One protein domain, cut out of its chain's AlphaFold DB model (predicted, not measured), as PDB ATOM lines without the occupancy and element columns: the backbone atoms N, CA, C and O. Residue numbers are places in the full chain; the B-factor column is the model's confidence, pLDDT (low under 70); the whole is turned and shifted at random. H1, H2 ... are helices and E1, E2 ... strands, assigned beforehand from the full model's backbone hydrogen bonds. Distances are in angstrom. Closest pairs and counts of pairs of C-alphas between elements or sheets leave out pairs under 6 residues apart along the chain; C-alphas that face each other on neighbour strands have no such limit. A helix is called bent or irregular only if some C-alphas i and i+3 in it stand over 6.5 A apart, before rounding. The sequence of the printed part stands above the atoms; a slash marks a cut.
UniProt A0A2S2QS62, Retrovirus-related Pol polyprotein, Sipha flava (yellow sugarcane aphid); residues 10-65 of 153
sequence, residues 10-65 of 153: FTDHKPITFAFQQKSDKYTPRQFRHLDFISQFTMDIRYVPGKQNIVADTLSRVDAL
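What this domain is: This is residues 10 to 65 of the 153 residues of the protein "Retrovirus-related Pol polyprotein" of Sipha flava (yellow sugarcane aphid) (UniProt A0A2S2QS62). A loose head, with irregular H1 between E1 and crosswise H2, extends into an arm of H3 and H4, whose residues 58 to 65 stick out. The printed 56 residues run H1, H2, E1, H3, H4: mostly helix, loose, radius of gyration of the C-alphas 13.3 A, elongated at 38 by 21 by 20 A.

Where its parts are: H1, residues 14 to 21, starts at C-alpha 14 (239.020, 208.626, 157.984); C-alphas 17 and 20 are 7.6 A apart. H2, 29 to 39, is 15.3 A long. E1 is 45 to 47, H3 54 to 60, and H4 62 to 65, ending at (243.638, 216.858, 131.711).

How they stand to each other: H1 is close to but not clearly touching H2, about perpendicular at 81 degrees; closest C-alphas, Ala 19 and Leu 35, 7.7 A. The closest C-alphas of H1 and E1, Thr 17 and Ile 45, are 5.0 A apart. E1 pairs with no named strand; residues 10 to 11 pair parallel with its 46 to 47. H3 and H4 meet only through their link. Every O i to N i+4 pair is within hydrogen-bond range in H2 and H3, 0 of 4 in H1, where 3 of 5 O i to N i+3 pairs are; H4 is too short.

The domain as a whole: The farthest C-alphas, Asp 25 and Leu 65, are 40.0 A apart. The printed part has no cut and no long link. Residues 61 to 65 are under pLDDT 70.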
ATOM      1  N   PHE A  10     245.456 202.667 151.300       95.31
ATOM      2  CA  PHE A  10     245.589 203.985 151.921       95.31
ATOM      3  C   PHE A  10     244.497 204.932 151.422       95.31
ATOM      4  O   PHE A  10     244.200 204.983 150.230       95.31
ATOM      5  N   THR A  11     243.894 205.690 152.334       94.88
ATOM      6  CA  THR A  11     242.821 206.644 152.021       94.88
ATOM      7  C   THR A  11     242.857 207.851 152.951       94.88
ATOM      8  O   THR A  11     243.193 207.740 154.128       94.88
ATOM      9  N   ASP A  12     242.465 209.011 152.443       95.75
ATOM     10  CA  ASP A  12     242.246 210.224 153.233       95.75
ATOM     11  C   ASP A  12     240.846 210.303 153.857       95.75
ATOM     12  O   ASP A  12     240.538 211.229 154.613       95.75
ATOM     13  N   HIS A  13     240.007 209.294 153.629       92.69
ATOM     14  CA  HIS A  13     238.666 209.227 154.183       92.69
ATOM     15  C   HIS A  13     238.641 208.491 155.532       92.69
ATOM     16  O   HIS A  13     238.325 207.306 155.619       92.69
ATOM     17  N   LYS A  14     238.918 209.207 156.628       91.81
ATOM     18  CA  LYS A  14     239.020 208.626 157.984       91.81
ATOM     19  C   LYS A  14     237.854 207.708 158.412       91.81
ATOM     20  O   LYS A  14     238.128 206.696 159.040       91.81
ATOM     21  N   PRO A  15     236.572 207.971 158.089       90.94
ATOM     22  CA  PRO A  15     235.500 207.052 158.479       90.94
ATOM     23  C   PRO A  15     235.580 205.656 157.838       90.94
ATOM     24  O   PRO A  15     235.106 204.695 158.436       90.94
ATOM     25  N   ILE A  16     236.171 205.521 156.641       92.06
ATOM     26  CA  ILE A  16     236.164 204.244 155.901       92.06
ATOM     27  C   ILE A  16     237.169 203.235 156.466       92.06
ATOM     28  O   ILE A  16     237.004 202.038 156.263       92.06
ATOM     29  N   THR A  17     238.166 203.683 157.238       93.56
ATOM     30  CA  THR A  17     239.130 202.781 157.892       93.56
ATOM     31  C   THR A  17     238.461 201.863 158.910       93.56
ATOM     32  O   THR A  17     238.968 200.794 159.221       93.56
ATOM     33  N   PHE A  18     237.296 202.268 159.420       90.81
ATOM     34  CA  PHE A  18     236.504 201.493 160.368       90.81
ATOM     35  C   PHE A  18     235.413 200.661 159.684       90.81
ATOM     36  O   PHE A  18     234.598 200.052 160.374       90.81
ATOM     37  N   ALA A  19     235.365 200.621 158.346       89.81
ATOM     38  CA  ALA A  19     234.256 200.007 157.624       89.81
ATOM     39  C   ALA A  19     234.093 198.505 157.944       89.81
ATOM     40  O   ALA A  19     232.988 198.022 158.176       89.81
ATOM     41  N   PHE A  20     235.185 197.758 158.077       89.25
ATOM     42  CA  PHE A  20     235.101 196.335 158.433       89.25
ATOM     43  C   PHE A  20     234.868 196.072 159.930       89.25
ATOM     44  O   PHE A  20     234.642 194.935 160.325       89.25
ATOM     45  N   GLN A  21     234.883 197.114 160.769       88.31
ATOM     46  CA  GLN A  21     234.641 197.005 162.213       88.31
ATOM     47  C   GLN A  21     233.196 197.351 162.605       88.31
ATOM     48  O   GLN A  21     232.766 197.054 163.719       88.31
ATOM     49  N   GLN A  22     232.430 198.005 161.725       83.88
ATOM     50  CA  GLN A  22     231.032 198.342 162.000       83.88
ATOM     51  C   GLN A  22     230.087 197.192 161.631       83.88
ATOM     52  O   GLN A  22     230.342 196.417 160.714       83.88
ATOM     53  N   LYS A  23     228.947 197.123 162.329       81.88
ATOM     54  CA  LYS A  23     227.879 196.156 162.041       81.88
ATOM     55  C   LYS A  23     227.285 196.378 160.645       81.88
ATOM     56  O   LYS A  23     227.033 197.522 160.264       81.88
ATOM     57  N   SER A  24     226.984 195.281 159.948       73.50
ATOM     58  CA  SER A  24     226.406 195.256 158.594       73.50
ATOM     59  C   SER A  24     225.130 196.084 158.446       73.50
ATOM     60  O   SER A  24     224.915 196.695 157.404       73.50
ATOM     61  N   ASP A  25     224.323 196.165 159.504       79.38
ATOM     62  CA  ASP A  25     223.005 196.817 159.503       79.38
ATOM     63  C   ASP A  25     223.084 198.341 159.324       79.38
ATOM     64  O   ASP A  25     222.084 199.002 159.053       79.38
ATOM     65  N   LYS A  26     224.284 198.917 159.474       82.69
ATOM     66  CA  LYS A  26     224.534 200.343 159.237       82.69
ATOM     67  C   LYS A  26     224.796 200.669 157.764       82.69
ATOM     68  O   LYS A  26     224.841 201.848 157.415       82.69
ATOM     69  N   TYR A  27     224.970 199.662 156.907       86.50
ATOM     70  CA  TYR A  27     225.280 199.859 155.497       86.50
ATOM     71  C   TYR A  27     224.049 199.794 154.612       86.50
ATOM     72  O   TYR A  27     223.222 198.891 154.691       86.50
ATOM     73  N   THR A  28     223.981 200.724 153.665       91.69
ATOM     74  CA  THR A  28     223.079 200.578 152.522       91.69
ATOM     75  C   THR A  28     223.492 199.361 151.676       91.69
ATOM     76  O   THR A  28     224.685 199.051 151.590       91.69
ATOM     77  N   PRO A  29     222.565 198.725 150.933       91.62
ATOM     78  CA  PRO A  29     222.894 197.596 150.050       91.62
ATOM     79  C   PRO A  29     223.989 197.904 149.017       91.62
ATOM     80  O   PRO A  29     224.676 197.015 148.519       91.62
ATOM     81  N   ARG A  30     224.160 199.179 148.648       91.69
ATOM     82  CA  ARG A  30     225.252 199.615 147.772       91.69
ATOM     83  C   ARG A  30     226.598 199.610 148.497       91.69
ATOM     84  O   ARG A  30     227.560 199.091 147.946       91.69
ATOM     85  N   GLN A  31     226.666 200.172 149.703       91.00
ATOM     86  CA  GLN A  31     227.892 200.174 150.506       91.00
ATOM     87  C   GLN A  31     228.340 198.750 150.832       91.00
ATOM     88  O   GLN A  31     229.512 198.444 150.650       91.00
ATOM     89  N   PHE A  32     227.401 197.876 151.211       90.75
ATOM     90  CA  PHE A  32     227.696 196.471 151.484       90.75
ATOM     91  C   PHE A  32     228.340 195.782 150.277       90.75
ATOM     92  O   PHE A  32     229.425 195.236 150.406       90.75
ATOM     93  N   ARG A  33     227.744 195.894 149.079       93.81
ATOM     94  CA  ARG A  33     228.311 195.304 147.851       93.81
ATOM     95  C   ARG A  33     229.709 195.824 147.513       93.81
ATOM     96  O   ARG A  33     230.531 195.073 147.007       93.81
ATOM     97  N   HIS A  34     229.987 197.102 147.775       93.38
ATOM     98  CA  HIS A  34     231.332 197.645 147.574       93.38
ATOM     99  C   HIS A  34     232.334 197.097 148.596       93.38
ATOM    100  O   HIS A  34     233.444 196.750 148.213       93.38
ATOM    101  N   LEU A  35     231.953 197.003 149.873       92.62
ATOM    102  CA  LEU A  35     232.819 196.457 150.920       92.62
ATOM    103  C   LEU A  35     233.062 194.955 150.750       92.62
ATOM    104  O   LEU A  35     234.188 194.519 150.943       92.62
ATOM    105  N   ASP A  36     232.046 194.199 150.337       92.69
ATOM    106  CA  ASP A  36     232.143 192.770 150.015       92.69
ATOM    107  C   ASP A  36     233.082 192.511 148.829       92.69
ATOM    108  O   ASP A  36     233.879 191.582 148.834       92.69
ATOM    109  N   PHE A  37     233.064 193.385 147.822       93.62
ATOM    110  CA  PHE A  37     234.048 193.316 146.746       93.62
ATOM    111  C   PHE A  37     235.465 193.644 147.238       93.62
ATOM    112  O   PHE A  37     236.418 192.968 146.868       93.62
ATOM    113  N   ILE A  38     235.626 194.673 148.077       92.44
ATOM    114  CA  ILE A  38     236.941 195.068 148.607       92.44
ATOM    115  C   ILE A  38     237.525 193.969 149.511       92.44
ATOM    116  O   ILE A  38     238.722 193.697 149.418       92.44
ATOM    117  N   SER A  39     236.699 193.310 150.332       91.62
ATOM    118  CA  SER A  39     237.137 192.264 151.268       91.62
ATOM    119  C   SER A  39     237.695 191.020 150.578       91.62
ATOM    120  O   SER A  39     238.500 190.318 151.185       91.62
ATOM    121  N   GLN A  40     237.347 190.781 149.307       91.69
ATOM    122  CA  GLN A  40     237.968 189.730 148.488       91.69
ATOM    123  C   GLN A  40     239.467 189.979 148.253       91.69
ATOM    124  O   GLN A  40     240.198 189.039 147.955       91.69
ATOM    125  N   PHE A  41     239.933 191.227 148.401       90.94
ATOM    126  CA  PHE A  41     241.335 191.612 148.225       90.94
ATOM    127  C   PHE A  41     242.019 191.964 149.545       90.94
ATOM    128  O   PHE A  41     243.146 191.539 149.784       90.94
ATOM    129  N   THR A  42     241.379 192.779 150.389       92.62
ATOM    130  CA  THR A  42     241.919 193.149 151.701       92.62
ATOM    131  C   THR A  42     240.852 193.721 152.628       92.62
ATOM    132  O   THR A  42     239.854 194.293 152.192       92.62
ATOM    133  N   MET A  43     241.122 193.648 153.929       91.56
ATOM    134  CA  MET A  43     240.409 194.409 154.957       91.56
ATOM    135  C   MET A  43     241.299 195.456 155.651       91.56
ATOM    136  O   MET A  43     240.808 196.202 156.498       91.56
ATOM    137  N   ASP A  44     242.589 195.537 155.304       93.88
ATOM    138  CA  ASP A  44     243.527 196.508 155.879       93.88
ATOM    139  C   ASP A  44     243.420 197.850 155.139       93.88
ATOM    140  O   ASP A  44     244.016 198.064 154.078       93.88
ATOM    141  N   ILE A  45     242.615 198.754 155.706       95.25
ATOM    142  CA  ILE A  45     242.432 200.123 155.217       95.25
ATOM    143  C   ILE A  45     243.013 201.110 156.232       95.25
ATOM    144  O   ILE A  45     242.514 201.239 157.352       95.25
ATOM    145  N   ARG A  46     244.032 201.871 155.822       95.56
ATOM    146  CA  ARG A  46     244.759 202.817 156.677       95.56
ATOM    147  C   ARG A  46     244.545 204.257 156.243       95.56
ATOM    148  O   ARG A  46     244.498 204.585 155.058       95.56
ATOM    149  N   TYR A  47     244.447 205.135 157.234       96.50
ATOM    150  CA  TYR A  47     244.318 206.564 156.997       96.50
ATOM    151  C   TYR A  47     245.667 207.183 156.620       96.50
ATOM    152  O   TYR A  47     246.671 206.946 157.292       96.50
ATOM    153  N   VAL A  48     245.659 208.045 155.606       96.50
ATOM    154  CA  VAL A  48     246.755 208.958 155.274       96.50
ATOM    155  C   VAL A  48     246.195 210.383 155.147       96.50
ATOM    156  O   VAL A  48     245.123 210.563 154.574       96.50
ATOM    157  N   PRO A  49     246.856 211.429 155.668       95.75
ATOM    158  CA  PRO A  49     246.384 212.798 155.477       95.75
ATOM    159  C   PRO A  49     246.263 213.159 153.992       95.75
ATOM    160  O   PRO A  49     247.161 212.854 153.213       95.75
ATOM    161  N   GLY A  50     245.219 213.902 153.604       92.44
ATOM    162  CA  GLY A  50     245.013 214.313 152.204       92.44
ATOM    163  C   GLY A  50     246.215 215.049 151.593       92.44
ATOM    164  O   GLY A  50     246.539 214.847 150.430       92.44
ATOM    165  N   LYS A  51     246.972 215.804 152.407       93.25
ATOM    166  CA  LYS A  51     248.233 216.453 151.991       93.25
ATOM    167  C   LYS A  51     249.313 215.471 151.512       93.25
ATOM    168  O   LYS A  51     250.198 215.876 150.772       93.25
ATOM    169  N   GLN A  52     249.270 214.220 151.963       94.06
ATOM    170  CA  GLN A  52     250.189 213.147 151.572       94.06
ATOM    171  C   GLN A  52     249.573 212.226 150.503       94.06
ATOM    172  O   GLN A  52     250.302 211.504 149.830       94.06
ATOM    173  N   ASN A  53     248.255 212.294 150.274       93.75
ATOM    174  CA  ASN A  53     247.537 211.506 149.268       93.75
ATOM    175  C   ASN A  53     247.594 212.128 147.854       93.75
ATOM    176  O   ASN A  53     246.638 212.054 147.084       93.75
ATOM    177  N   ILE A  54     248.713 212.774 147.515       90.00
ATOM    178  CA  ILE A  54     248.853 213.619 146.318       90.00
ATOM    179  C   ILE A  54     248.616 212.808 145.040       90.00
ATOM    180  O   ILE A  54     247.929 213.264 144.129       90.00
ATOM    181  N   VAL A  55     249.155 211.589 144.964       88.81
ATOM    182  CA  VAL A  55     249.033 210.750 143.763       88.81
ATOM    183  C   VAL A  55     247.572 210.386 143.500       88.81
ATOM    184  O   VAL A  55     247.085 210.584 142.391       88.81
ATOM    185  N   ALA A  56     246.837 209.919 144.511       89.50
ATOM    186  CA  ALA A  56     245.426 209.589 144.332       89.50
ATOM    187  C   ALA A  56     244.570 210.841 144.078       89.50
ATOM    188  O   ALA A  56     243.693 210.803 143.219       89.50
ATOM    189  N   ASP A  57     244.845 211.961 144.758       85.75
ATOM    190  CA  ASP A  57     244.121 213.220 144.541       85.75
ATOM    191  C   ASP A  57     244.327 213.733 143.104       85.75
ATOM    192  O   ASP A  57     243.353 213.994 142.401       85.75
ATOM    193  N   THR A  58     245.567 213.769 142.605       82.56
ATOM    194  CA  THR A  58     245.866 214.159 141.213       82.56
ATOM    195  C   THR A  58     245.207 213.235 140.186       82.56
ATOM    196  O   THR A  58     244.589 213.730 139.244       82.56
ATOM    197  N   LEU A  59     245.256 211.912 140.389       81.38
ATOM    198  CA  LEU A  59     244.588 210.934 139.521       81.38
ATOM    199  C   LEU A  59     243.058 210.971 139.628       81.38
ATOM    200  O   LEU A  59     242.375 210.559 138.699       81.38
ATOM    201  N   SER A  60     242.497 211.461 140.733       79.69
ATOM    202  CA  SER A  60     241.049 211.669 140.864       79.69
ATOM    203  C   SER A  60     240.574 212.963 140.188       79.69
ATOM    204  O   SER A  60     239.408 213.079 139.811       79.69
ATOM    205  N   ARG A  61     241.481 213.927 139.971       69.50
ATOM    206  CA  ARG A  61     241.226 215.241 139.355       69.50
ATOM    207  C   ARG A  61     241.515 215.267 137.849       69.50
ATOM    208  O   ARG A  61     242.032 216.252 137.322       69.50
ATOM    209  N   VAL A  62     241.141 214.211 137.129       60.03
ATOM    210  CA  VAL A  62     241.342 214.091 135.667       60.03
ATOM    211  C   VAL A  62     240.639 215.204 134.871       60.03
ATOM    212  O   VAL A  62     241.037 215.487 133.746       60.03
ATOM    213  N   ASP A  63     239.698 215.941 135.472       54.72
ATOM    214  CA  ASP A  63     239.127 217.176 134.909       54.72
ATOM    215  C   ASP A  63     240.177 218.231 134.497       54.72
ATOM    216  O   ASP A  63     239.892 219.076 133.645       54.72
ATOM    217  N   ALA A  64     241.391 218.195 135.065       52.28
ATOM    218  CA  ALA A  64     242.503 219.075 134.691       52.28
ATOM    219  C   ALA A  64     243.224 218.659 133.390       52.28
ATOM    220  O   ALA A  64     243.981 219.451 132.831       52.28
ATOM    221  N   LEU A  65     242.993 217.436 132.897       52.44
ATOM    222  CA  LEU A  65     243.638 216.858 131.711       52.44
ATOM    223  C   LEU A  65     242.781 216.973 130.441       52.44
ATOM    224  O   LEU A  65     243.056 216.289 129.457       52.44
TER     225      LEU A  65